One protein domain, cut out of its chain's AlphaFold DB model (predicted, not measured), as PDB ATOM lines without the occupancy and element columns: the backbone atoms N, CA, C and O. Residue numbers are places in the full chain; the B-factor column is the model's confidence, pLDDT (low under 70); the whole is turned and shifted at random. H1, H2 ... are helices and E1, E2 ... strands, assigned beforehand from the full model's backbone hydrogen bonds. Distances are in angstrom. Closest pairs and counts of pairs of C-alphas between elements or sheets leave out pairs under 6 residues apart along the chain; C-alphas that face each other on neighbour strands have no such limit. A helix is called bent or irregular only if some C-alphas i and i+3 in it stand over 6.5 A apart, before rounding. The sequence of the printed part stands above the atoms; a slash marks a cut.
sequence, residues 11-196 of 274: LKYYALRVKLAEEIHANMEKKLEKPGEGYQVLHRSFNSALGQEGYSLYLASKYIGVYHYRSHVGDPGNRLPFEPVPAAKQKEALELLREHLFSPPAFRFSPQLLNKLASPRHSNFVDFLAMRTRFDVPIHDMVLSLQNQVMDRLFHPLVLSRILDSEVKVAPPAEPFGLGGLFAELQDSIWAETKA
ATOM      1  N   LEU A  11       1.764 -14.046 -40.042       92.81
ATOM      2  CA  LEU A  11       2.473 -14.242 -38.774       92.81
ATOM      3  C   LEU A  11       1.671 -13.655 -37.612       92.81
ATOM      4  O   LEU A  11       1.481 -14.325 -36.596       92.81
ATOM      5  N   LYS A  12       1.081 -12.470 -37.804       93.62
ATOM      6  CA  LYS A  12       0.149 -11.881 -36.830       93.62
ATOM      7  C   LYS A  12      -1.103 -12.723 -36.639       93.62
ATOM      8  O   LYS A  12      -1.591 -12.843 -35.517       93.62
ATOM      9  N   TYR A  13      -1.630 -13.308 -37.714       92.62
ATOM     10  CA  TYR A  13      -2.760 -14.221 -37.605       92.62
ATOM     11  C   TYR A  13      -2.403 -15.447 -36.751       92.62
ATOM     12  O   TYR A  13      -3.179 -15.817 -35.873       92.62
ATOM     13  N   TYR A  14      -1.221 -16.042 -36.935       94.56
ATOM     14  CA  TYR A  14      -0.773 -17.176 -36.119       94.56
ATOM     15  C   TYR A  14      -0.552 -16.786 -34.657       94.56
ATOM     16  O   TYR A  14      -1.035 -17.499 -33.781       94.56
ATOM     17  N   ALA A  15       0.060 -15.632 -34.390       94.94
ATOM     18  CA  ALA A  15       0.206 -15.106 -33.032       94.94
ATOM     19  C   ALA A  15      -1.155 -14.913 -32.337       94.94
ATOM     20  O   ALA A  15      -1.351 -15.322 -31.195       94.94
ATOM     21  N   LEU A  16      -2.147 -14.368 -33.052       94.94
ATOM     22  CA  LEU A  16      -3.507 -14.217 -32.528       94.94
ATOM     23  C   LEU A  16      -4.159 -15.570 -32.206       94.94
ATOM     24  O   LEU A  16      -4.893 -15.684 -31.227       94.94
ATOM     25  N   ARG A  17      -3.914 -16.598 -33.026       93.69
ATOM     26  CA  ARG A  17      -4.453 -17.948 -32.808       93.69
ATOM     27  C   ARG A  17      -3.850 -18.618 -31.576       93.69
ATOM     28  O   ARG A  17      -4.597 -19.281 -30.862       93.69
ATOM     29  N   VAL A  18      -2.559 -18.410 -31.325       95.06
ATOM     30  CA  VAL A  18      -1.886 -18.859 -30.097       95.06
ATOM     31  C   VAL A  18      -2.499 -18.163 -28.883       95.06
ATOM     32  O   VAL A  18      -3.020 -18.832 -27.997       95.06
ATOM     33  N   LYS A  19      -2.601 -16.829 -28.911       94.94
ATOM     34  CA  LYS A  19      -3.244 -16.058 -27.835       94.94
ATOM     35  C   LYS A  19      -4.684 -16.505 -27.555       94.94
ATOM     36  O   LYS A  19      -5.105 -16.612 -26.407       94.94
ATOM     37  N   LEU A  20      -5.459 -16.793 -28.600       94.81
ATOM     38  CA  LEU A  20      -6.819 -17.307 -28.441       94.81
ATOM     39  C   LEU A  20      -6.836 -18.692 -27.774       94.81
ATOM     40  O   LEU A  20      -7.726 -18.965 -26.971       94.81
ATOM     41  N   ALA A  21      -5.882 -19.568 -28.098       94.19
ATOM     42  CA  ALA A  21      -5.756 -20.868 -27.446       94.19
ATOM     43  C   ALA A  21      -5.425 -20.712 -25.953       94.19
ATOM     44  O   ALA A  21      -6.083 -21.343 -25.128       94.19
ATOM     45  N   GLU A  22      -4.514 -19.804 -25.598       92.25
ATOM     46  CA  GLU A  22      -4.202 -19.454 -24.204       92.25
ATOM     47  C   GLU A  22      -5.450 -18.955 -23.450       92.25
ATOM     48  O   GLU A  22      -5.762 -19.430 -22.354       92.25
ATOM     49  N   GLU A  23      -6.231 -18.054 -24.055       93.69
ATOM     50  CA  GLU A  23      -7.491 -17.570 -23.480       93.69
ATOM     51  C   GLU A  23      -8.524 -18.694 -23.305       93.69
ATOM     52  O   GLU A  23      -9.267 -18.712 -22.317       93.69
ATOM     53  N   ILE A  24      -8.587 -19.640 -24.247       93.88
ATOM     54  CA  ILE A  24      -9.453 -20.818 -24.150       93.88
ATOM     55  C   ILE A  24      -8.998 -21.709 -22.992       93.88
ATOM     56  O   ILE A  24      -9.830 -22.057 -22.154       93.88
ATOM     57  N   HIS A  25      -7.707 -22.033 -22.897       91.44
ATOM     58  CA  HIS A  25      -7.145 -22.831 -21.805       91.44
ATOM     59  C   HIS A  25      -7.422 -22.194 -20.436       91.44
ATOM     60  O   HIS A  25      -7.834 -22.891 -19.511       91.44
ATOM     61  N   ALA A  26      -7.307 -20.869 -20.321       92.06
ATOM     62  CA  ALA A  26      -7.558 -20.152 -19.071       92.06
ATOM     63  C   ALA A  26      -9.040 -20.123 -18.646       92.06
ATOM     64  O   ALA A  26      -9.343 -19.997 -17.462       92.06
ATOM     65  N   ASN A  27      -9.980 -20.206 -19.595       94.50
ATOM     66  CA  ASN A  27     -11.410 -19.996 -19.326       94.50
ATOM     67  C   ASN A  27     -12.289 -21.241 -19.522       94.50
ATOM     68  O   ASN A  27     -13.490 -21.182 -19.239       94.50
ATOM     69  N   MET A  28     -11.744 -22.348 -20.033       94.50
ATOM     70  CA  MET A  28     -12.547 -23.503 -20.445       94.50
ATOM     71  C   MET A  28     -13.278 -24.192 -19.298       94.50
ATOM     72  O   MET A  28     -14.446 -24.520 -19.476       94.50
ATOM     73  N   GLU A  29     -12.659 -24.346 -18.122       94.00
ATOM     74  CA  GLU A  29     -13.319 -24.960 -16.958       94.00
ATOM     75  C   GLU A  29     -14.576 -24.161 -16.587       94.00
ATOM     76  O   GLU A  29     -15.672 -24.706 -16.498       94.00
ATOM     77  N   LYS A  30     -14.456 -22.830 -16.514       94.25
ATOM     78  CA  LYS A  30     -15.569 -21.928 -16.185       94.25
ATOM     79  C   LYS A  30     -16.690 -21.935 -17.230       94.25
ATOM     80  O   LYS A  30     -17.847 -21.722 -16.877       94.25
ATOM     81  N   LYS A  31     -16.358 -22.082 -18.515       94.44
ATOM     82  CA  LYS A  31     -17.330 -21.969 -19.618       94.44
ATOM     83  C   LYS A  31     -17.975 -23.298 -20.006       94.44
ATOM     84  O   LYS A  31     -19.078 -23.279 -20.545       94.44
ATOM     85  N   LEU A  32     -17.277 -24.415 -19.810       94.19
ATOM     86  CA  LEU A  32     -17.677 -25.717 -20.345       94.19
ATOM     87  C   LEU A  32     -18.167 -26.687 -19.270       94.19
ATOM     88  O   LEU A  32     -18.883 -27.625 -19.615       94.19
ATOM     89  N   GLU A  33     -17.821 -26.488 -17.997       93.56
ATOM     90  CA  GLU A  33     -18.324 -27.342 -16.920       93.56
ATOM     91  C   GLU A  33     -19.772 -26.991 -16.578       93.56
ATOM     92  O   GLU A  33     -20.104 -25.839 -16.289       93.56
ATOM     93  N   LYS A  34     -20.641 -28.007 -16.581       93.19
ATOM     94  CA  LYS A  34     -22.037 -27.877 -16.160       93.19
ATOM     95  C   LYS A  34     -22.410 -28.965 -15.156       93.19
ATOM     96  O   LYS A  34     -21.996 -30.113 -15.334       93.19
ATOM     97  N   PRO A  35     -23.219 -28.649 -14.128       91.69
ATOM     98  CA  PRO A  35     -23.701 -29.650 -13.183       91.69
ATOM     99  C   PRO A  35     -24.427 -30.797 -13.898       91.69
ATOM    100  O   PRO A  35     -25.357 -30.563 -14.665       91.69
ATOM    101  N   GLY A  36     -24.003 -32.035 -13.638       90.25
ATOM    102  CA  GLY A  36     -24.601 -33.244 -14.216       90.25
ATOM    103  C   GLY A  36     -24.086 -33.644 -15.606       90.25
ATOM    104  O   GLY A  36     -24.424 -34.731 -16.068       90.25
ATOM    105  N   GLU A  37     -23.249 -32.828 -16.258       88.81
ATOM    106  CA  GLU A  37     -22.577 -33.189 -17.516       88.81
ATOM    107  C   GLU A  37     -21.188 -33.806 -17.250       88.81
ATOM    108  O   GLU A  37     -20.564 -33.566 -16.217       88.81
ATOM    109  N   GLY A  38     -20.694 -34.626 -18.183       88.88
ATOM    110  CA  GLY A  38     -19.335 -35.173 -18.120       88.88
ATOM    111  C   GLY A  38     -18.279 -34.249 -18.744       88.88
ATOM    112  O   GLY A  38     -18.591 -33.262 -19.407       88.88
ATOM    113  N   TYR A  39     -16.999 -34.605 -18.593       91.50
ATOM    114  CA  TYR A  39     -15.859 -33.799 -19.065       91.50
ATOM    115  C   TYR A  39     -15.507 -33.975 -20.552       91.50
ATOM    116  O   TYR A  39     -14.488 -33.471 -21.018       91.50
ATOM    117  N   GLN A  40     -16.327 -34.671 -21.345       87.75
ATOM    118  CA  GLN A  40     -15.988 -34.992 -22.739       87.75
ATOM    119  C   GLN A  40     -15.882 -33.737 -23.615       87.75
ATOM    120  O   GLN A  40     -15.047 -33.678 -24.516       87.75
ATOM    121  N   VAL A  41     -16.730 -32.732 -23.358       89.31
ATOM    122  CA  VAL A  41     -16.658 -31.436 -24.050       89.31
ATOM    123  C   VAL A  41     -15.368 -30.715 -23.669       89.31
ATOM    124  O   VAL A  41     -14.650 -30.277 -24.562       89.31
ATOM    125  N   LEU A  42     -15.034 -30.679 -22.376       92.94
ATOM    126  CA  LEU A  42     -13.794 -30.086 -21.874       92.94
ATOM    127  C   LEU A  42     -12.557 -30.736 -22.523       92.94
ATOM    128  O   LEU A  42     -11.732 -30.032 -23.097       92.94
ATOM    129  N   HIS A  43     -12.485 -32.073 -22.532       90.56
ATOM    130  CA  HIS A  43     -11.401 -32.838 -23.162       90.56
ATOM    131  C   HIS A  43     -11.247 -32.537 -24.661       90.56
ATOM    132  O   HIS A  43     -10.151 -32.227 -25.129       90.56
ATOM    133  N   ARG A  44     -12.341 -32.575 -25.436       89.06
ATOM    134  CA  ARG A  44     -12.277 -32.275 -26.877       89.06
ATOM    135  C   ARG A  44     -11.896 -30.823 -27.150       89.06
ATOM    136  O   ARG A  44     -11.136 -30.570 -28.085       89.06
ATOM    137  N   SER A  45     -12.410 -29.881 -26.362       92.62
ATOM    138  CA  SER A  45     -12.075 -28.461 -26.495       92.62
ATOM    139  C   SER A  45     -10.606 -28.192 -26.180       92.62
ATOM    140  O   SER A  45      -9.978 -27.446 -26.925       92.62
ATOM    141  N   PHE A  46     -10.045 -28.846 -25.160       94.25
ATOM    142  CA  PHE A  46      -8.615 -28.799 -24.853       94.25
ATOM    143  C   PHE A  46      -7.761 -29.304 -26.013       94.25
ATOM    144  O   PHE A  46      -6.937 -28.561 -26.541       94.25
ATOM    145  N   ASN A  47      -8.020 -30.525 -26.492       91.94
ATOM    146  CA  ASN A  47      -7.253 -31.095 -27.603       91.94
ATOM    147  C   ASN A  47      -7.379 -30.258 -28.881       91.94
ATOM    148  O   ASN A  47      -6.417 -30.119 -29.634       91.94
ATOM    149  N   SER A  48      -8.558 -29.679 -29.122       92.56
ATOM    150  CA  SER A  48      -8.774 -28.786 -30.258       92.56
ATOM    151  C   SER A  48      -7.950 -27.508 -30.125       92.56
ATOM    152  O   SER A  48      -7.283 -27.135 -31.084       92.56
ATOM    153  N   ALA A  49      -7.971 -26.847 -28.964       94.69
ATOM    154  CA  ALA A  49      -7.213 -25.620 -28.729       94.69
ATOM    155  C   ALA A  49      -5.703 -25.858 -28.872       94.69
ATOM    156  O   ALA A  49      -5.073 -25.206 -29.705       94.69
ATOM    157  N   LEU A  50      -5.169 -26.870 -28.184       94.25
ATOM    158  CA  LEU A  50      -3.759 -27.260 -28.263       94.25
ATOM    159  C   LEU A  50      -3.342 -27.649 -29.692       94.25
ATOM    160  O   LEU A  50      -2.282 -27.257 -30.176       94.25
ATOM    161  N   GLY A  51      -4.193 -28.386 -30.411       93.75
ATOM    162  CA  GLY A  51      -3.936 -28.750 -31.805       93.75
ATOM    163  C   GLY A  51      -3.925 -27.544 -32.749       93.75
ATOM    164  O   GLY A  51      -3.101 -27.483 -33.662       93.75
ATOM    165  N   GLN A  52      -4.815 -26.567 -32.541       93.56
ATOM    166  CA  GLN A  52      -4.828 -25.336 -33.335       93.56
ATOM    167  C   GLN A  52      -3.613 -24.449 -33.042       93.56
ATOM    168  O   GLN A  52      -3.035 -23.908 -33.981       93.56
ATOM    169  N   GLU A  53      -3.227 -24.323 -31.775       94.38
ATOM    170  CA  GLU A  53      -2.025 -23.611 -31.337       94.38
ATOM    171  C   GLU A  53      -0.767 -24.201 -31.986       94.38
ATOM    172  O   GLU A  53      -0.045 -23.509 -32.707       94.38
ATOM    173  N   GLY A  54      -0.571 -25.515 -31.839       94.81
ATOM    174  CA  GLY A  54       0.551 -26.229 -32.436       94.81
ATOM    175  C   GLY A  54       0.588 -26.124 -33.962       94.81
ATOM    176  O   GLY A  54       1.648 -25.910 -34.549       94.81
ATOM    177  N   TYR A  55      -0.571 -26.198 -34.624       94.75
ATOM    178  CA  TYR A  55      -0.649 -26.001 -36.070       94.75
ATOM    179  C   TYR A  55      -0.264 -24.574 -36.483       94.75
ATOM    180  O   TYR A  55       0.470 -24.402 -37.455       94.75
ATOM    181  N   SER A  56      -0.700 -23.548 -35.748       95.38
ATOM    182  CA  SER A  56      -0.306 -22.156 -35.993       95.38
ATOM    183  C   SER A  56       1.203 -21.944 -35.845       95.38
ATOM    184  O   SER A  56       1.812 -21.318 -36.713       95.38
ATOM    185  N   LEU A  57       1.825 -22.532 -34.822       96.50
ATOM    186  CA  LEU A  57       3.277 -22.483 -34.621       96.50
ATOM    187  C   LEU A  57       4.026 -23.231 -35.737       96.50
ATOM    188  O   LEU A  57       4.967 -22.702 -36.334       96.50
ATOM    189  N   TYR A  58       3.542 -24.407 -36.142       96.25
ATOM    190  CA  TYR A  58       4.073 -25.101 -37.314       96.25
ATOM    191  C   TYR A  58       3.982 -24.250 -38.590       96.25
ATOM    192  O   TYR A  58       4.925 -24.206 -39.383       96.25
ATOM    193  N   LEU A  59       2.890 -23.516 -38.803       95.19
ATOM    194  CA  LEU A  59       2.783 -22.606 -39.942       95.19
ATOM    195  C   LEU A  59       3.740 -21.412 -39.846       95.19
ATOM    196  O   LEU A  59       4.299 -21.027 -40.875       95.19
ATOM    197  N   ALA A  60       3.984 -20.875 -38.650       96.12
ATOM    198  CA  ALA A  60       4.972 -19.818 -38.436       96.12
ATOM    199  C   ALA A  60       6.381 -20.272 -38.850       96.12
ATOM    200  O   ALA A  60       7.068 -19.564 -39.584       96.12
ATOM    201  N   SER A  61       6.764 -21.513 -38.534       96.12
ATOM    202  CA  SER A  61       8.053 -22.082 -38.961       96.12
ATOM    203  C   SER A  61       8.222 -22.197 -40.490       96.12
ATOM    204  O   SER A  61       9.321 -22.439 -40.993       96.12
ATOM    205  N   LYS A  62       7.162 -21.986 -41.290       93.69
ATOM    206  CA  LYS A  62       7.281 -21.881 -42.755       93.69
ATOM    207  C   LYS A  62       7.969 -20.613 -43.239       93.69
ATOM    208  O   LYS A  62       8.431 -20.605 -44.378       93.69
ATOM    209  N   TYR A  63       8.037 -19.588 -42.395       94.81
ATOM    210  CA  TYR A  63       8.664 -18.309 -42.709       94.81
ATOM    211  C   TYR A  63      10.185 -18.334 -42.551       94.81
ATOM    212  O   TYR A  63      10.841 -17.417 -43.022       94.81
ATOM    213  N   ILE A  64      10.756 -19.384 -41.963       95.44
ATOM    214  CA  ILE A  64      12.206 -19.571 -41.895       95.44
ATOM    215  C   ILE A  64      12.669 -20.253 -43.195       95.44
ATOM    216  O   ILE A  64      12.224 -21.359 -43.524       95.44
ATOM    217  N   GLY A  65      13.519 -19.568 -43.969       93.44
ATOM    218  CA  GLY A  65      14.010 -20.007 -45.280       93.44
ATOM    219  C   GLY A  65      13.573 -19.117 -46.454       93.44
ATOM    220  O   GLY A  65      13.863 -17.923 -46.493       93.44
ATOM    221  N   VAL A  66      12.924 -19.715 -47.461       93.50
ATOM    222  CA  VAL A  66      12.599 -19.065 -48.749       93.50
ATOM    223  C   VAL A  66      11.126 -19.228 -49.113       93.50
ATOM    224  O   VAL A  66      10.518 -20.274 -48.863       93.50
ATOM    225  N   TYR A  67      10.562 -18.221 -49.774       92.06
ATOM    226  CA  TYR A  67       9.294 -18.355 -50.472       92.06
ATOM    227  C   TYR A  67       9.485 -19.097 -51.792       92.06
ATOM    228  O   TYR A  67      10.484 -18.932 -52.489       92.06
ATOM    229  N   HIS A  68       8.488 -19.912 -52.129       91.06
ATOM    230  CA  HIS A  68       8.405 -20.614 -53.400       91.06
ATOM    231  C   HIS A  68       7.084 -20.275 -54.086       91.06
ATOM    232  O   HIS A  68       6.006 -20.418 -53.497       91.06
ATOM    233  N   TYR A  69       7.182 -19.865 -55.342       90.19
ATOM    234  CA  TYR A  69       6.081 -19.458 -56.195       90.19
ATOM    235  C   TYR A  69       6.111 -20.258 -57.496       90.19
ATOM    236  O   TYR A  69       7.170 -20.547 -58.044       90.19
ATOM    237  N   ARG A  70       4.930 -20.600 -58.018       89.62
ATOM    238  CA  ARG A  70       4.773 -21.241 -59.335       89.62
ATOM    239  C   ARG A  70       4.655 -20.176 -60.428       89.62
ATOM    240  O   ARG A  70       3.650 -20.128 -61.128       89.62
ATOM    241  N   SER A  71       5.632 -19.279 -60.472       90.19
ATOM    242  CA  SER A  71       5.652 -18.142 -61.391       90.19
ATOM    243  C   SER A  71       6.211 -18.543 -62.753       90.19
ATOM    244  O   SER A  71       7.176 -19.306 -62.826       90.19
ATOM    245  N   HIS A  72       5.623 -18.000 -63.814       90.56
ATOM    246  CA  HIS A  72       6.081 -18.133 -65.193       90.56
ATOM    247  C   HIS A  72       6.569 -16.786 -65.730       90.56
ATOM    248  O   HIS A  72       6.206 -15.715 -65.239       90.56
ATOM    249  N   VAL A  73       7.408 -16.839 -66.764       91.94
ATOM    250  CA  VAL A  73       7.853 -15.635 -67.473       91.94
ATOM    251  C   VAL A  73       6.636 -14.962 -68.112       91.94
ATOM    252  O   VAL A  73       5.905 -15.600 -68.863       91.94
ATOM    253  N   GLY A  74       6.436 -13.675 -67.821       88.31
ATOM    254  CA  GLY A  74       5.295 -12.898 -68.319       88.31
ATOM    255  C   GLY A  74       4.093 -12.834 -67.371       88.31
ATOM    256  O   GLY A  74       3.132 -12.133 -67.683       88.31
ATOM    257  N   ASP A  75       4.145 -13.494 -66.208       90.62
ATOM    258  CA  ASP A  75       3.104 -13.343 -65.188       90.62
ATOM    259  C   ASP A  75       3.044 -11.890 -64.663       90.62
ATOM    260  O   ASP A  75       4.090 -11.248 -64.477       90.62
ATOM    261  N   PRO A  76       1.843 -11.358 -64.354       87.81
ATOM    262  CA  PRO A  76       1.696 -10.036 -63.757       87.81
ATOM    263  C   PRO A  76       2.555  -9.881 -62.494       87.81
ATOM    264  O   PRO A  76       2.496 -10.694 -61.571       87.81
ATOM    265  N   GLY A  77       3.361  -8.818 -62.448       85.00
ATOM    266  CA  GLY A  77       4.291  -8.540 -61.348       85.00
ATOM    267  C   GLY A  77       5.673  -9.191 -61.477       85.00
ATOM    268  O   GLY A  77       6.526  -8.900 -60.646       85.00
ATOM    269  N   ASN A  78       5.911 -10.029 -62.499       84.75
ATOM    270  CA  ASN A  78       7.209 -10.636 -62.836       84.75
ATOM    271  C   ASN A  78       7.959 -11.227 -61.624       84.75
ATOM    272  O   ASN A  78       9.167 -11.052 -61.451       84.75
ATOM    273  N   ARG A  79       7.205 -11.881 -60.735       87.19
ATOM    274  CA  ARG A  79       7.729 -12.441 -59.490       87.19
ATOM    275  C   ARG A  79       8.642 -13.629 -59.787       87.19
ATOM    276  O   ARG A  79       8.316 -14.485 -60.606       87.19
ATOM    277  N   LEU A  80       9.759 -13.707 -59.069       90.56
ATOM    278  CA  LEU A  80      10.678 -14.836 -59.170       90.56
ATOM    279  C   LEU A  80      10.080 -16.105 -58.535       90.56
ATOM    280  O   LEU A  80       9.395 -16.013 -57.515       90.56
ATOM    281  N   PRO A  81      10.383 -17.305 -59.065       92.12
ATOM    282  CA  PRO A  81       9.936 -18.563 -58.462       92.12
ATOM    283  C   PRO A  81      10.454 -18.787 -57.037       92.12
ATOM    284  O   PRO A  81       9.800 -19.457 -56.241       92.12
ATOM    285  N   PHE A  82      11.619 -18.229 -56.706       91.50
ATOM    286  CA  PHE A  82      12.197 -18.279 -55.369       91.50
ATOM    287  C   PHE A  82      12.579 -16.882 -54.907       91.50
ATOM    288  O   PHE A  82      13.233 -16.139 -55.635       91.50
ATOM    289  N   GLU A  83      12.201 -16.563 -53.677       91.75
ATOM    290  CA  GLU A  83      12.507 -15.290 -53.035       91.75
ATOM    291  C   GLU A  83      12.922 -15.571 -51.585       91.75
ATOM    292  O   GLU A  83      12.153 -16.213 -50.858       91.75
ATOM    293  N   PRO A  84      14.123 -15.159 -51.140       93.12
ATOM    294  CA  PRO A  84      14.496 -15.254 -49.734       93.12
ATOM    295  C   PRO A  84      13.470 -14.542 -48.856       93.12
ATOM    296  O   PRO A  84      13.049 -13.426 -49.161       93.12
ATOM    297  N   VAL A  85      13.055 -15.172 -47.756       94.19
ATOM    298  CA  VAL A  85      12.171 -14.481 -46.814       94.19
ATOM    299  C   VAL A  85      12.959 -13.324 -46.182       94.19
ATOM    300  O   VAL A  85      14.090 -13.547 -45.743       94.19
ATOM    301  N   PRO A  86      12.406 -12.098 -46.091       93.81
ATOM    302  CA  PRO A  86      13.104 -10.986 -45.450       93.81
ATOM    303  C   PRO A  86      13.545 -11.341 -44.028       93.81
ATOM    304  O   PRO A  86      12.743 -11.875 -43.260       93.81
ATOM    305  N   ALA A  87      14.784 -11.009 -43.655       94.50
ATOM    306  CA  ALA A  87      15.353 -11.402 -42.363       94.50
ATOM    307  C   ALA A  87      14.499 -10.960 -41.165       94.50
ATOM    308  O   ALA A  87      14.339 -11.723 -40.217       94.50
ATOM    309  N   ALA A  88      13.871  -9.781 -41.237       94.12
ATOM    310  CA  ALA A  88      12.940  -9.307 -40.213       94.12
ATOM    311  C   ALA A  88      11.759 -10.270 -39.989       94.12
ATOM    312  O   ALA A  88      11.419 -10.560 -38.848       94.12
ATOM    313  N   LYS A  89      11.183 -10.829 -41.062       94.88
ATOM    314  CA  LYS A  89      10.087 -11.806 -40.963       94.88
ATOM    315  C   LYS A  89      10.556 -13.164 -40.451       94.88
ATOM    316  O   LYS A  89       9.807 -13.836 -39.752       94.88
ATOM    317  N   GLN A  90      11.778 -13.576 -40.794       96.12
ATOM    318  CA  GLN A  90      12.352 -14.814 -40.256       96.12
ATOM    319  C   GLN A  90      12.584 -14.696 -38.745       96.12
ATOM    320  O   GLN A  90      12.228 -15.611 -38.008       96.12
ATOM    321  N   LYS A  91      13.100 -13.547 -38.286       96.31
ATOM    322  CA  LYS A  91      13.275 -13.230 -36.861       96.31
ATOM    323  C   LYS A  91      11.941 -13.149 -36.120       96.31
ATOM    324  O   LYS A  91      11.814 -13.743 -35.061       96.31
ATOM    325  N   GLU A  92      10.933 -12.488 -36.691       96.56
ATOM    326  CA  GLU A  92       9.576 -12.441 -36.121       96.56
ATOM    327  C   GLU A  92       8.982 -13.849 -35.947       96.56
ATOM    328  O   GLU A  92       8.446 -14.180 -34.892       96.56
ATOM    329  N   ALA A  93       9.120 -14.705 -36.963       97.25
ATOM    330  CA  ALA A  93       8.658 -16.085 -36.887       97.25
ATOM    331  C   ALA A  93       9.430 -16.904 -35.842       97.25
ATOM    332  O   ALA A  93       8.828 -17.705 -35.130       97.25
ATOM    333  N   LEU A  94      10.749 -16.717 -35.758       97.38
ATOM    334  CA  LEU A  94      11.591 -17.400 -34.783       97.38
ATOM    335  C   LEU A  94      11.254 -16.974 -33.352       97.38
ATOM    336  O   LEU A  94      11.139 -17.836 -32.487       97.38
ATOM    337  N   GLU A  95      11.027 -15.684 -33.116       96.88
ATOM    338  CA  GLU A  95      10.641 -15.174 -31.800       96.88
ATOM    339  C   GLU A  95       9.298 -15.754 -31.351       96.88
ATOM    340  O   GLU A  95       9.196 -16.257 -30.238       96.88
ATOM    341  N   LEU A  96       8.307 -15.821 -32.248       96.69
ATOM    342  CA  LEU A  96       7.016 -16.441 -31.940       96.69
ATOM    343  C   LEU A  96       7.167 -17.910 -31.493       96.69
ATOM    344  O   LEU A  96       6.505 -18.353 -30.558       96.69
ATOM    345  N   LEU A  97       8.052 -18.673 -32.145       97.31
ATOM    346  CA  LEU A  97       8.344 -20.059 -31.763       97.31
ATOM    347  C   LEU A  97       9.094 -20.140 -30.429       97.31
ATOM    348  O   LEU A  97       8.809 -21.011 -29.606       97.31
ATOM    349  N   ARG A  98      10.059 -19.246 -30.210       96.12
ATOM    350  CA  ARG A  98      10.832 -19.188 -28.965       96.12
ATOM    351  C   ARG A  98       9.938 -18.859 -27.781       96.12
ATOM    352  O   ARG A  98      10.094 -19.493 -26.747       96.12
ATOM    353  N   GLU A  99       9.001 -17.930 -27.937       94.38
ATOM    354  CA  GLU A  99       8.093 -17.488 -26.878       94.38
ATOM    355  C   GLU A  99       7.000 -18.519 -26.569       94.38
ATOM    356  O   GLU A  99       6.773 -18.827 -25.400       94.38
ATOM    357  N   HIS A 100       6.365 -19.108 -27.586       95.38
ATOM    358  CA  HIS A 100       5.146 -19.908 -27.389       95.38
ATOM    359  C   HIS A 100       5.301 -21.418 -27.629       95.38
ATOM    360  O   HIS A 100       4.335 -22.155 -27.466       95.38
ATOM    361  N   LEU A 101       6.479 -21.917 -28.021       95.38
ATOM    362  CA  LEU A 101       6.700 -23.362 -28.215       95.38
ATOM    363  C   LEU A 101       7.880 -23.904 -27.410       95.38
ATOM    364  O   LEU A 101       7.785 -24.972 -26.801       95.38
ATOM    365  N   PHE A 102       9.005 -23.195 -27.456       94.31
ATOM    366  CA  PHE A 102      10.255 -23.632 -26.834       94.31
ATOM    367  C   PHE A 102      10.525 -22.956 -25.490       94.31
ATOM    368  O   PHE A 102      11.468 -23.339 -24.800       94.31
ATOM    369  N   SER A 103       9.708 -21.977 -25.095       89.81
ATOM    370  CA  SER A 103       9.869 -21.342 -23.795       89.81
ATOM    371  C   SER A 103       9.404 -22.272 -22.665       89.81
ATOM    372  O   SER A 103       8.403 -22.981 -22.804       89.81
ATOM    373  N   PRO A 104      10.055 -22.210 -21.493       82.25
ATOM    374  CA  PRO A 104       9.589 -22.922 -20.306       82.25
ATOM    375  C   PRO A 104       8.142 -22.607 -19.873       82.25
ATOM    376  O   PRO A 104       7.445 -23.500 -19.388       82.25
ATOM    377  N   PRO A 105       7.643 -21.355 -19.974       83.81
ATOM    378  CA  PRO A 105       6.254 -21.054 -19.645       83.81
ATOM    379  C   PRO A 105       5.233 -21.359 -20.749       83.81
ATOM    380  O   PRO A 105       4.049 -21.242 -20.442       83.81
ATOM    381  N   ALA A 106       5.640 -21.753 -21.963       85.94
ATOM    382  CA  ALA A 106       4.736 -21.947 -23.104       85.94
ATOM    383  C   ALA A 106       3.562 -22.892 -22.793       85.94
ATOM    384  O   ALA A 106       2.419 -22.609 -23.134       85.94
ATOM    385  N   PHE A 107       3.825 -23.988 -22.075       87.88
ATOM    386  CA  PHE A 107       2.820 -25.004 -21.761       87.88
ATOM    387  C   PHE A 107       2.635 -25.161 -20.254       87.88
ATOM    388  O   PHE A 107       3.153 -26.087 -19.629       87.88
ATOM    389  N   ARG A 108       1.868 -24.245 -19.654       87.69
ATOM    390  CA  ARG A 108       1.505 -24.294 -18.232       87.69
ATOM    391  C   ARG A 108       0.019 -24.557 -18.053       87.69
ATOM    392  O   ARG A 108      -0.814 -23.684 -18.276       87.69
ATOM    393  N   PHE A 109      -0.295 -25.753 -17.573       89.38
ATOM    394  CA  PHE A 109      -1.658 -26.180 -17.269       89.38
ATOM    395  C   PHE A 109      -1.796 -26.479 -15.779       89.38
ATOM    396  O   PHE A 109      -0.849 -26.945 -15.142       89.38
ATOM    397  N   SER A 110      -2.976 -26.224 -15.211       90.62
ATOM    398  CA  SER A 110      -3.225 -26.570 -13.813       90.62
ATOM    399  C   SER A 110      -3.292 -28.100 -13.655       90.62
ATOM    400  O   SER A 110      -3.887 -28.781 -14.499       90.62
ATOM    401  N   PRO A 111      -2.728 -28.678 -12.577       90.94
ATOM    402  CA  PRO A 111      -2.884 -30.105 -12.299       90.94
ATOM    403  C   PRO A 111      -4.358 -30.523 -12.213       90.94
ATOM    404  O   PRO A 111      -4.717 -31.629 -12.609       90.94
ATOM    405  N   GLN A 112      -5.221 -29.632 -11.721       91.88
ATOM    406  CA  GLN A 112      -6.661 -29.850 -11.630       91.88
ATOM    407  C   GLN A 112      -7.289 -30.010 -13.016       91.88
ATOM    408  O   GLN A 112      -8.023 -30.973 -13.225       91.88
ATOM    409  N   LEU A 113      -6.960 -29.124 -13.966       92.31
ATOM    410  CA  LEU A 113      -7.433 -29.226 -15.343       92.31
ATOM    411  C   LEU A 113      -6.981 -30.547 -15.961       92.31
ATOM    412  O   LEU A 113      -7.820 -31.301 -16.437       92.31
ATOM    413  N   LEU A 114      -5.685 -30.875 -15.892       91.69
ATOM    414  CA  LEU A 114      -5.144 -32.095 -16.508       91.69
ATOM    415  C   LEU A 114      -5.841 -33.371 -16.012       91.69
ATOM    416  O   LEU A 114      -6.143 -34.257 -16.808       91.69
ATOM    417  N   ASN A 115      -6.174 -33.437 -14.720       91.88
ATOM    418  CA  ASN A 115      -6.891 -34.578 -14.141       91.88
ATOM    419  C   ASN A 115      -8.387 -34.636 -14.513       91.88
ATOM    420  O   ASN A 115      -9.008 -35.688 -14.363       91.88
ATOM    421  N   LYS A 116      -8.980 -33.548 -15.018       92.56
ATOM    422  CA  LYS A 116     -10.363 -33.531 -15.534       92.56
ATOM    423  C   LYS A 116     -10.466 -34.001 -16.986       92.56
ATOM    424  O   LYS A 116     -11.550 -34.367 -17.433       92.56
ATOM    425  N   LEU A 117      -9.363 -34.016 -17.730       90.50
ATOM    426  CA  LEU A 117      -9.339 -34.299 -19.168       90.50
ATOM    427  C   LEU A 117      -9.352 -35.805 -19.496       90.50
ATOM    428  O   LEU A 117      -8.721 -36.243 -20.451       90.50
ATOM    429  N   ALA A 118     -10.070 -36.621 -18.728       85.56
ATOM    430  CA  ALA A 118     -10.118 -38.057 -18.981       85.56
ATOM    431  C   ALA A 118     -10.719 -38.377 -20.364       85.56
ATOM    432  O   ALA A 118     -11.763 -37.834 -20.751       85.56
ATOM    433  N   SER A 119     -10.084 -39.303 -21.086       78.69
ATOM    434  CA  SER A 119     -10.571 -39.765 -22.386       78.69
ATOM    435  C   SER A 119     -11.968 -40.408 -22.256       78.69
ATOM    436  O   SER A 119     -12.214 -41.164 -21.304       78.69
ATOM    437  N   PRO A 120     -12.916 -40.143 -23.181       73.50
ATOM    438  CA  PRO A 120     -14.253 -40.728 -23.129       73.50
ATOM    439  C   PRO A 120     -14.224 -42.264 -23.174       73.50
ATOM    440  O   PRO A 120     -13.596 -42.860 -24.044       73.50
ATOM    441  N   ARG A 121     -14.971 -42.924 -22.275       65.81
ATOM    442  CA  ARG A 121     -15.048 -44.399 -22.228       65.81
ATOM    443  C   ARG A 121     -15.860 -45.034 -23.347       65.81
ATOM    444  O   ARG A 121     -15.617 -46.187 -23.680       65.81
ATOM    445  N   HIS A 122     -16.855 -44.331 -23.874       65.50
ATOM    446  CA  HIS A 122     -17.743 -44.877 -24.890       65.50
ATOM    447  C   HIS A 122     -17.342 -44.332 -26.252       65.50
ATOM    448  O   HIS A 122     -17.432 -43.127 -26.490       65.50
ATOM    449  N   SER A 123     -16.919 -45.233 -27.138       58.94
ATOM    450  CA  SER A 123     -16.725 -44.928 -28.548       58.94
ATOM    451  C   SER A 123     -18.060 -44.470 -29.135       58.94
ATOM    452  O   SER A 123     -18.990 -45.264 -29.277       58.94
ATOM    453  N   ASN A 124     -18.170 -43.190 -29.460       64.81
ATOM    454  CA  ASN A 124     -19.174 -42.710 -30.401       64.81
ATOM    455  C   ASN A 124     -18.557 -42.742 -31.818       64.81
ATOM    456  O   ASN A 124     -17.376 -43.052 -31.984       64.81
ATOM    457  N   PHE A 125     -19.333 -42.412 -32.852       64.12
ATOM    458  CA  PHE A 125     -18.831 -42.360 -34.236       64.12
ATOM    459  C   PHE A 125     -17.694 -41.339 -34.456       64.12
ATOM    460  O   PHE A 125     -17.056 -41.363 -35.504       64.12
ATOM    461  N   VAL A 126     -17.432 -40.458 -33.483       61.16
ATOM    462  CA  VAL A 126     -16.401 -39.410 -33.533       61.16
ATOM    463  C   VAL A 126     -15.105 -39.855 -32.835       61.16
ATOM    464  O   VAL A 126     -14.017 -39.576 -33.324       61.16
ATOM    465  N   ASP A 127     -15.213 -40.620 -31.747       61.44
ATOM    466  CA  ASP A 127     -14.136 -40.974 -30.817       61.44
ATOM    467  C   ASP A 127     -13.888 -42.504 -30.803       61.44
ATOM    468  O   ASP A 127     -13.639 -43.111 -29.760       61.44
ATOM    469  N   PHE A 128     -13.968 -43.168 -31.966       60.56
ATOM    470  CA  PHE A 128     -13.861 -44.637 -32.093       60.56
ATOM    471  C   PHE A 128     -12.550 -45.221 -31.530       60.56
ATOM    472  O   PHE A 128     -12.517 -46.352 -31.046       60.56
ATOM    473  N   LEU A 129     -11.463 -44.447 -31.571       64.38
ATOM    474  CA  LEU A 129     -10.151 -44.868 -31.073       64.38
ATOM    475  C   LEU A 129      -9.927 -44.568 -29.584       64.38
ATOM    476  O   LEU A 129      -8.942 -45.054 -29.035       64.38
ATOM    477  N   ALA A 130     -10.831 -43.841 -28.913       61.75
ATOM    478  CA  ALA A 130     -10.665 -43.447 -27.509       61.75
ATOM    479  C   ALA A 130     -10.577 -44.646 -26.546       61.75
ATOM    480  O   ALA A 130      -9.916 -44.560 -25.516       61.75
ATOM    481  N   MET A 131     -11.164 -45.794 -26.910       61.31
ATOM    482  CA  MET A 131     -11.032 -47.053 -26.158       61.31
ATOM    483  C   MET A 131      -9.658 -47.729 -26.294       61.31
ATOM    484  O   MET A 131      -9.360 -48.642 -25.530       61.31
ATOM    485  N   ARG A 132      -8.834 -47.339 -27.278       63.00
ATOM    486  CA  ARG A 132      -7.505 -47.933 -27.521       63.00
ATOM    487  C   ARG A 132      -6.356 -47.091 -26.976       63.00
ATOM    488  O   ARG A 132      -5.206 -47.513 -27.067       63.00
ATOM    489  N   THR A 133      -6.644 -45.901 -26.467       68.19
ATOM    490  CA  THR A 133      -5.645 -44.995 -25.905       68.19
ATOM    491  C   THR A 133      -5.661 -45.062 -24.383       68.19
ATOM    492  O   THR A 133      -6.633 -45.506 -23.773       68.19
ATOM    493  N   ARG A 134      -4.582 -44.585 -23.761       75.69
ATOM    494  CA  ARG A 134      -4.552 -44.308 -22.321       75.69
ATOM    495  C   ARG A 134      -5.698 -43.363 -21.913       75.69
ATOM    496  O   ARG A 134      -6.199 -42.601 -22.743       75.69
ATOM    497  N   PHE A 135      -6.141 -43.464 -20.659       80.31
ATOM    498  CA  PHE A 135      -7.294 -42.710 -20.142       80.31
ATOM    499  C   PHE A 135      -6.933 -41.297 -19.683       80.31
ATOM    500  O   PHE A 135      -7.795 -40.422 -19.665       80.31
ATOM    501  N   ASP A 136      -5.684 -41.103 -19.286       83.81
ATOM    502  CA  ASP A 136      -5.090 -39.841 -18.874       83.81
ATOM    503  C   ASP A 136      -4.582 -39.031 -20.076       83.81
ATOM    504  O   ASP A 136      -4.368 -39.566 -21.166       83.81
ATOM    505  N   VAL A 137      -4.378 -37.725 -19.874       85.69
ATOM    506  CA  VAL A 137      -3.778 -36.852 -20.890       85.69
ATOM    507  C   VAL A 137      -2.259 -36.887 -20.769       85.69
ATOM    508  O   VAL A 137      -1.710 -36.405 -19.775       85.69
ATOM    509  N   PRO A 138      -1.550 -37.371 -21.797       90.00
ATOM    510  CA  PRO A 138      -0.101 -37.423 -21.778       90.00
ATOM    511  C   PRO A 138       0.510 -36.105 -22.220       90.00
ATOM    512  O   PRO A 138       1.054 -35.986 -23.318       90.00
ATOM    513  N   ILE A 139       0.393 -35.097 -21.361       90.25
ATOM    514  CA  ILE A 139       0.697 -33.720 -21.745       90.25
ATOM    515  C   ILE A 139       2.124 -33.555 -22.278       90.25
ATOM    516  O   ILE A 139       2.326 -32.875 -23.279       90.25
ATOM    517  N   HIS A 140       3.099 -34.251 -21.687       90.81
ATOM    518  CA  HIS A 140       4.487 -34.207 -22.142       90.81
ATOM    519  C   HIS A 140       4.666 -34.787 -23.548       90.81
ATOM    520  O   HIS A 140       5.330 -34.166 -24.369       90.81
ATOM    521  N   ASP A 141       4.026 -35.917 -23.865       91.44
ATOM    522  CA  ASP A 141       4.108 -36.512 -25.205       91.44
ATOM    523  C   ASP A 141       3.415 -35.629 -26.252       91.44
ATOM    524  O   ASP A 141       3.870 -35.529 -27.392       91.44
ATOM    525  N   MET A 142       2.315 -34.970 -25.872       91.81
ATOM    526  CA  MET A 142       1.604 -34.036 -26.748       91.81
ATOM    527  C   MET A 142       2.459 -32.806 -27.054       91.81
ATOM    528  O   MET A 142       2.625 -32.463 -28.223       91.81
ATOM    529  N   VAL A 143       3.042 -32.181 -26.027       93.69
ATOM    530  CA  VAL A 143       3.943 -31.028 -26.181       93.69
ATOM    531  C   VAL A 143       5.180 -31.413 -26.992       93.69
ATOM    532  O   VAL A 143       5.518 -30.725 -27.953       93.69
ATOM    533  N   LEU A 144       5.802 -32.554 -26.681       94.38
ATOM    534  CA  LEU A 144       6.955 -33.068 -27.419       94.38
ATOM    535  C   LEU A 144       6.618 -33.306 -28.897       94.38
ATOM    536  O   LEU A 144       7.417 -32.988 -29.771       94.38
ATOM    537  N   SER A 145       5.423 -33.820 -29.203       94.50
ATOM    538  CA  SER A 145       4.959 -33.994 -30.584       94.50
ATOM    539  C   SER A 145       4.847 -32.663 -31.340       94.50
ATOM    540  O   SER A 145       5.222 -32.589 -32.513       94.50
ATOM    541  N   LEU A 146       4.369 -31.597 -30.688       94.81
ATOM    542  CA  LEU A 146       4.317 -30.259 -31.289       94.81
ATOM    543  C   LEU A 146       5.722 -29.689 -31.521       94.81
ATOM    544  O   LEU A 146       6.015 -29.190 -32.609       94.81
ATOM    545  N   GLN A 147       6.596 -29.805 -30.519       95.44
ATOM    546  CA  GLN A 147       7.987 -29.363 -30.603       95.44
ATOM    547  C   GLN A 147       8.731 -30.098 -31.724       95.44
ATOM    548  O   GLN A 147       9.355 -29.450 -32.564       95.44
ATOM    549  N   ASN A 148       8.594 -31.424 -31.809       96.69
ATOM    550  CA  ASN A 148       9.224 -32.239 -32.847       96.69
ATOM    551  C   ASN A 148       8.760 -31.850 -34.251       96.69
ATOM    552  O   ASN A 148       9.597 -31.682 -35.126       96.69
ATOM    553  N   GLN A 149       7.464 -31.609 -34.476       96.12
ATOM    554  CA  GLN A 149       6.974 -31.187 -35.798       96.12
ATOM    555  C   GLN A 149       7.627 -29.891 -36.295       96.12
ATOM    556  O   GLN A 149       7.890 -29.735 -37.492       96.12
ATOM    557  N   VAL A 150       7.881 -28.946 -35.388       96.81
ATOM    558  CA  VAL A 150       8.583 -27.703 -35.725       96.81
ATOM    559  C   VAL A 150      10.074 -27.958 -35.904       96.81
ATOM    560  O   VAL A 150      10.642 -27.520 -36.904       96.81
ATOM    561  N   MET A 151      10.701 -28.706 -34.997       96.62
ATOM    562  CA  MET A 151      12.123 -29.051 -35.078       96.62
ATOM    563  C   MET A 151      12.456 -29.809 -36.367       96.62
ATOM    564  O   MET A 151      13.374 -29.407 -37.078       96.62
ATOM    565  N   ASP A 152      11.666 -30.813 -36.738       97.06
ATOM    566  CA  ASP A 152      11.821 -31.588 -37.973       97.06
ATOM    567  C   ASP A 152      11.866 -30.687 -39.206       97.06
ATOM    568  O   ASP A 152      12.619 -30.930 -40.151       97.06
ATOM    569  N   ARG A 153      11.078 -29.608 -39.202       95.38
ATOM    570  CA  ARG A 153      11.088 -28.628 -40.281       95.38
ATOM    571  C   ARG A 153      12.309 -27.715 -40.225       95.38
ATOM    572  O   ARG A 153      12.923 -27.492 -41.269       95.38
ATOM    573  N   LEU A 154      12.631 -27.156 -39.059       96.31
ATOM    574  CA  LEU A 154      13.743 -26.210 -38.903       96.31
ATOM    575  C   LEU A 154      15.094 -26.867 -39.202       96.31
ATOM    576  O   LEU A 154      15.940 -26.259 -39.852       96.31
ATOM    577  N   PHE A 155      15.256 -28.127 -38.803       96.38
ATOM    578  CA  PHE A 155      16.460 -28.926 -39.026       96.38
ATOM    579  C   PHE A 155      16.416 -29.741 -40.320       96.38
ATOM    580  O   PHE A 155      17.333 -30.514 -40.601       96.38
ATOM    581  N   HIS A 156      15.386 -29.560 -41.150       97.31
ATOM    582  CA  HIS A 156      15.314 -30.254 -42.425       97.31
ATOM    583  C   HIS A 156      16.504 -29.837 -43.315       97.31
ATOM    584  O   HIS A 156      16.666 -28.639 -43.578       97.31
ATOM    585  N   PRO A 157      17.288 -30.775 -43.888       96.88
ATOM    586  CA  PRO A 157      18.495 -30.448 -44.656       96.88
ATOM    587  C   PRO A 157      18.257 -29.443 -45.791       96.88
ATOM    588  O   PRO A 157      19.032 -28.511 -45.988       96.88
ATOM    589  N   LEU A 158      17.129 -29.579 -46.502       95.44
ATOM    590  CA  LEU A 158      16.732 -28.625 -47.547       95.44
ATOM    591  C   LEU A 158      16.445 -27.212 -47.019       95.44
ATOM    592  O   LEU A 158      16.676 -26.252 -47.744       95.44
ATOM    593  N   VAL A 159      15.905 -27.063 -45.807       95.12
ATOM    594  CA  VAL A 159      15.650 -25.740 -45.212       95.12
ATOM    595  C   VAL A 159      16.979 -25.098 -44.835       95.12
ATOM    596  O   VAL A 159      17.236 -23.974 -45.252       95.12
ATOM    597  N   LEU A 160      17.858 -25.842 -44.161       96.44
ATOM    598  CA  LEU A 160      19.183 -25.359 -43.767       96.44
ATOM    599  C   LEU A 160      20.033 -24.950 -44.979       96.44
ATOM    600  O   LEU A 160      20.579 -23.848 -45.007       96.44
ATOM    601  N   SER A 161      20.078 -25.789 -46.018       95.69
ATOM    602  CA  SER A 161      20.779 -25.475 -47.270       95.69
ATOM    603  C   SER A 161      20.210 -24.229 -47.951       95.69
ATOM    604  O   SER A 161      20.969 -23.418 -48.466       95.69
ATOM    605  N   ARG A 162      18.888 -24.018 -47.914       94.00
ATOM    606  CA  ARG A 162      18.265 -22.813 -48.482       94.00
ATOM    607  C   ARG A 162      18.578 -21.549 -47.695       94.00
ATOM    608  O   ARG A 162      18.654 -20.492 -48.312       94.00
ATOM    609  N   ILE A 163      18.723 -21.635 -46.373       94.75
ATOM    610  CA  ILE A 163      19.153 -20.498 -45.547       94.75
ATOM    611  C   ILE A 163      20.587 -20.130 -45.917       94.75
ATOM    612  O   ILE A 163      20.831 -18.982 -46.274       94.75
ATOM    613  N   LEU A 164      21.488 -21.116 -45.958       94.75
ATOM    614  CA  LEU A 164      22.876 -20.911 -46.376       94.75
ATOM    615  C   LEU A 164      22.964 -20.296 -47.782       94.75
ATOM    616  O   LEU A 164      23.605 -19.270 -47.984       94.75
ATOM    617  N   ASP A 165      22.245 -20.865 -48.749       93.81
ATOM    618  CA  ASP A 165      22.198 -20.346 -50.116       93.81
ATOM    619  C   ASP A 165      21.573 -18.946 -50.208       93.81
ATOM    620  O   ASP A 165      21.789 -18.237 -51.192       93.81
ATOM    621  N   SER A 166      20.733 -18.555 -49.245       92.06
ATOM    622  CA  SER A 166      20.109 -17.230 -49.240       92.06
ATOM    623  C   SER A 166      21.118 -16.138 -48.901       92.06
ATOM    624  O   SER A 166      20.960 -15.024 -49.391       92.06
ATOM    625  N   GLU A 167      22.183 -16.450 -48.158       90.69
ATOM    626  CA  GLU A 167      23.232 -15.485 -47.800       90.69
ATOM    627  C   GLU A 167      23.921 -14.888 -49.036       90.69
ATOM    628  O   GLU A 167      24.216 -13.698 -49.056       90.69
ATOM    629  N   VAL A 168      24.086 -15.673 -50.107       92.69
ATOM    630  CA  VAL A 168      24.661 -15.197 -51.381       92.69
ATOM    631  C   VAL A 168      23.622 -14.624 -52.354       92.69
ATOM    632  O   VAL A 168      23.986 -14.012 -53.355       92.69
ATOM    633  N   LYS A 169      22.325 -14.837 -52.094       90.50
ATOM    634  CA  LYS A 169      21.211 -14.387 -52.956       90.50
ATOM    635  C   LYS A 169      20.590 -13.070 -52.488       90.50
ATOM    636  O   LYS A 169      19.826 -12.465 -53.238       90.50
ATOM    637  N   VAL A 170      20.885 -12.634 -51.266       90.75
ATOM    638  CA  VAL A 170      20.437 -11.349 -50.719       90.75
ATOM    639  C   VAL A 170      21.490 -10.286 -51.029       90.75
ATOM    640  O   VAL A 170      22.622 -10.363 -50.563       90.75
ATOM    641  N   ALA A 171      21.114  -9.292 -51.834       86.06
ATOM    642  CA  ALA A 171      21.980  -8.166 -52.166       86.06
ATOM    643  C   ALA A 171      21.820  -7.010 -51.152       86.06
ATOM    644  O   ALA A 171      20.714  -6.796 -50.637       86.06
ATOM    645  N   PRO A 172      22.879  -6.212 -50.908       85.12
ATOM    646  CA  PRO A 172      22.783  -4.989 -50.111       85.12
ATOM    647  C   PRO A 172      21.698  -4.037 -50.651       85.12
ATOM    648  O   PRO A 172      21.508  -3.967 -51.869       85.12
ATOM    649  N   PRO A 173      20.989  -3.281 -49.788       85.88
ATOM    650  CA  PRO A 173      21.263  -3.029 -48.366       85.88
ATOM    651  C   PRO A 173      20.631  -4.036 -47.386       85.88
ATOM    652  O   PRO A 173      20.697  -3.822 -46.179       85.88
ATOM    653  N   ALA A 174      19.972  -5.091 -47.872       87.44
ATOM    654  CA  ALA A 174      19.326  -6.068 -47.001       87.44
ATOM    655  C   ALA A 174      20.353  -7.022 -46.371       87.44
ATOM    656  O   ALA A 174      21.271  -7.487 -47.044       87.44
ATOM    657  N   GLU A 175      20.171  -7.345 -45.090       89.56
ATOM    658  CA  GLU A 175      20.974  -8.361 -44.404       89.56
ATOM    659  C   GLU A 175      20.319  -9.743 -44.532       89.56
ATOM    660  O   GLU A 175      19.101  -9.865 -44.333       89.56
ATOM    661  N   PRO A 176      21.089 -10.801 -44.845       91.00
ATOM    662  CA  PRO A 176      20.561 -12.154 -44.871       91.00
ATOM    663  C   PRO A 176      20.300 -12.684 -43.456       91.00
ATOM    664  O   PRO A 176      20.974 -12.334 -42.487       91.00
ATOM    665  N   PHE A 177      19.321 -13.578 -43.340       94.19
ATOM    666  CA  PHE A 177      19.142 -14.384 -42.137       94.19
ATOM    667  C   PHE A 177      20.122 -15.561 -42.182       94.19
ATOM    668  O   PHE A 177      20.061 -16.358 -43.115       94.19
ATOM    669  N   GLY A 178      21.019 -15.647 -41.199       93.75
ATOM    670  CA  GLY A 178      22.086 -16.649 -41.181       93.75
ATOM    671  C   GLY A 178      21.780 -17.869 -40.315       93.75
ATOM    672  O   GLY A 178      21.048 -17.792 -39.324       93.75
ATOM    673  N   LEU A 179      22.417 -18.996 -40.645       94.81
ATOM    674  CA  LEU A 179      22.299 -20.244 -39.876       94.81
ATOM    675  C   LEU A 179      22.790 -20.107 -38.429       94.81
ATOM    676  O   LEU A 179      22.196 -20.682 -37.519       94.81
ATOM    677  N   GLY A 180      23.858 -19.333 -38.211       94.50
ATOM    678  CA  GLY A 180      24.414 -19.120 -36.873       94.50
ATOM    679  C   GLY A 180      23.405 -18.486 -35.912       94.50
ATOM    680  O   GLY A 180      23.279 -18.937 -34.777       94.50
ATOM    681  N   GLY A 181      22.636 -17.499 -36.390       92.75
ATOM    682  CA  GLY A 181      21.578 -16.862 -35.604       92.75
ATOM    683  C   GLY A 181      20.449 -17.832 -35.262       92.75
ATOM    684  O   GLY A 181      20.063 -17.934 -34.102       92.75
ATOM    685  N   LEU A 182      19.988 -18.620 -36.244       95.44
ATOM    686  CA  LEU A 182      18.951 -19.634 -36.033       95.44
ATOM    687  C   LEU A 182      19.328 -20.622 -34.921       95.44
ATOM    688  O   LEU A 182      18.535 -20.855 -34.009       95.44
ATOM    689  N   PHE A 183      20.525 -21.211 -34.996       96.25
ATOM    690  CA  PHE A 183      20.950 -22.212 -34.018       96.25
ATOM    691  C   PHE A 183      21.180 -21.611 -32.635       96.25
ATOM    692  O   PHE A 183      20.736 -22.206 -31.654       96.25
ATOM    693  N   ALA A 184      21.822 -20.443 -32.551       95.50
ATOM    694  CA  ALA A 184      22.072 -19.778 -31.276       95.50
ATOM    695  C   ALA A 184      20.759 -19.449 -30.550       95.50
ATOM    696  O   ALA A 184      20.580 -19.822 -29.393       95.50
ATOM    697  N   GLU A 185      19.803 -18.835 -31.247       94.94
ATOM    698  CA  GLU A 185      18.527 -18.432 -30.655       94.94
ATOM    699  C   GLU A 185      17.641 -19.624 -30.248       94.94
ATOM    700  O   GLU A 185      16.993 -19.584 -29.195       94.94
ATOM    701  N   LEU A 186      17.622 -20.702 -31.045       94.44
ATOM    702  CA  LEU A 186      16.916 -21.941 -30.689       94.44
ATOM    703  C   LEU A 186      17.554 -22.619 -29.478       94.44
ATOM    704  O   LEU A 186      16.844 -23.006 -28.550       94.44
ATOM    705  N   GLN A 187      18.882 -22.749 -29.468       93.50
ATOM    706  CA  GLN A 187      19.607 -23.342 -28.349       93.50
ATOM    707  C   GLN A 187      19.368 -22.538 -27.067       93.50
ATOM    708  O   GLN A 187      19.100 -23.114 -26.015       93.50
ATOM    709  N   ASP A 188      19.395 -21.210 -27.149       92.81
ATOM    710  CA  ASP A 188      19.147 -20.353 -25.996       92.81
ATOM    711  C   ASP A 188      17.740 -20.508 -25.420       92.81
ATOM    712  O   ASP A 188      17.588 -20.449 -24.199       92.81
ATOM    713  N   SER A 189      16.737 -20.719 -26.276       91.69
ATOM    714  CA  SER A 189      15.348 -20.932 -25.865       91.69
ATOM    715  C   SER A 189      15.131 -22.326 -25.271       91.69
ATOM    716  O   SER A 189      14.651 -22.430 -24.144       91.69
ATOM    717  N   ILE A 190      15.569 -23.382 -25.965       90.81
ATOM    718  CA  ILE A 190      15.397 -24.781 -25.534       90.81
ATOM    719  C   ILE A 190      16.106 -25.042 -24.198       90.81
ATOM    720  O   ILE A 190      15.568 -25.709 -23.319       90.81
ATOM    721  N   TRP A 191      17.310 -24.496 -24.019       90.06
ATOM    722  CA  TRP A 191      18.106 -24.684 -22.802       90.06
ATOM    723  C   TRP A 191      17.909 -23.562 -21.775       90.06
ATOM    724  O   TRP A 191      18.702 -23.429 -20.844       90.06
ATOM    725  N   ALA A 192      16.866 -22.737 -21.904       88.94
ATOM    726  CA  ALA A 192      16.616 -21.647 -20.963       88.94
ATOM    727  C   ALA A 192      16.446 -22.147 -19.513       88.94
ATOM    728  O   ALA A 192      16.878 -21.477 -18.575       88.94
ATOM    729  N   GLU A 193      15.879 -23.343 -19.319       82.38
ATOM    730  CA  GLU A 193      15.667 -23.937 -17.991       82.38
ATOM    731  C   GLU A 193      16.972 -24.303 -17.284       82.38
ATOM    732  O   GLU A 193      17.104 -24.104 -16.075       82.38
ATOM    733  N   THR A 194      17.969 -24.793 -18.026       86.50
ATOM    734  CA  THR A 194      19.242 -25.238 -17.438       86.50
ATOM    735  C   THR A 194      20.103 -24.073 -16.966       86.50
ATOM    736  O   THR A 194      20.952 -24.252 -16.095       86.50
ATOM    737  N   LYS A 195      19.857 -22.866 -17.487       83.25
ATOM    738  CA  LYS A 195      20.520 -21.627 -17.058       83.25
ATOM    739  C   LYS A 195      19.965 -21.083 -15.734       83.25
ATOM    740  O   LYS A 195      20.640 -20.289 -15.083       83.25
ATOM    741  N   ALA A 196      18.764 -21.498 -15.321       71.38
ATOM    742  CA  ALA A 196      18.133 -21.084 -14.065       71.38
ATOM    743  C   ALA A 196      17.502 -22.282 -13.321       71.38
ATOM    744  O   ALA A 196      16.276 -22.315 -13.132       71.38
TER     745      ALA A 196
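What this domain is: This is residues 11 to 196 of the 274 residues of the protein "DUF4953 domain-containing protein" of Acidobacteria bacterium (UniProt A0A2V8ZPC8). Five helices run nearly lengthwise in a loose, long pack: H1 and H2 fold back on each other as a long hairpin, H3 packs by its side on the hairpin at the end where H1 begins and H2 ends, H5 packs on H2, and H7 packs on H3. Near that same end lie H6 and a tiny two-strand hairpin, E1 and E2, whose loop of residues 69 to 81 reaches far out; short H4 and the long loop of residues 117 to 138 lie towards the other end. The printed part has 186 residues, in the order H1 H2 E1 E2 H3 H4 H5 H6 H7, and its class is mostly helix; E1 and E2 are antiparallel. It is loose, with a radius of gyration of the C-alphas of 20.4 A, and spans 65 by 47 by 29 A.

Where its parts are: Find C-alpha 11 at (2.473, -14.242, -38.774); from there H1, residues 11 to 32, runs 29.6 A. It is irregular, with C-alphas 26 and 29 7.8 A apart, and has a kink of 51 degrees near residue 26. H2, residues 40 to 63, runs 35.8 A from C-alpha 40 at (-15.988, -34.992, -22.739). Next come E1, residues 66 to 68, E2, residues 82 to 84, H3, residues 87 to 100, 20.0 A long, and H4, residues 111 to 116. Further on, find H5, residues 139 to 154, 22.8 A long, H6, residues 157 to 167, and H7, residues 179 to 190, which ends at (15.397, -24.781, -25.534).

How they stand to each other: Begin with H1, H2 and H3, an up and down bundle, each helix running against the one before. H1 and H2 touch, closest at the C-alphas of Val 18 and Glu 53, 4.9 A. H2 touches H3 with residues 57 to 63 alone, at a shallow tilt of 26 degrees; the closest C-alphas, of Ala 60 and Ala 93, are 5.5 A apart. H2 touches H5 with residues 54 to 61 alone, the same way at 18 degrees, closest at the C-alphas of Tyr 58 and Val 150, 5.4 A. H3 touches H7 with residues 94 to 98 alone, closest at the C-alphas of Arg 98 and Ser 189, 5.7 A. H6 and H7 only just touch, with 3 pairs of C-alphas within 8 A; the closest, of Ile 163 and Leu 179, are 6.5 A apart. H4 is close to H1 but not clearly touching, at 7.4 A between the C-alphas of Glu 29 and Leu 113. In the hairpin of E1 and E2, look at N 67 and O 83, within hydrogen-bond range at 2.8 A. Every O i to N i+4 pair is within range in H3, H4, H6 and H7; the counts are 16 of 18 in H1, 18 of 20 in H2 and 11 of 12 in H5. H3 and H5 are apart.

The domain as a whole: The two C-alphas farthest apart, of Gly 36 and Pro 172, are 65.8 A from each other. The printed part has no cut; the links E1 to E2, H4 to H5 and H6 to H7 are long. Look at residues 121 to 133 for the low confidence, with pLDDT under 70.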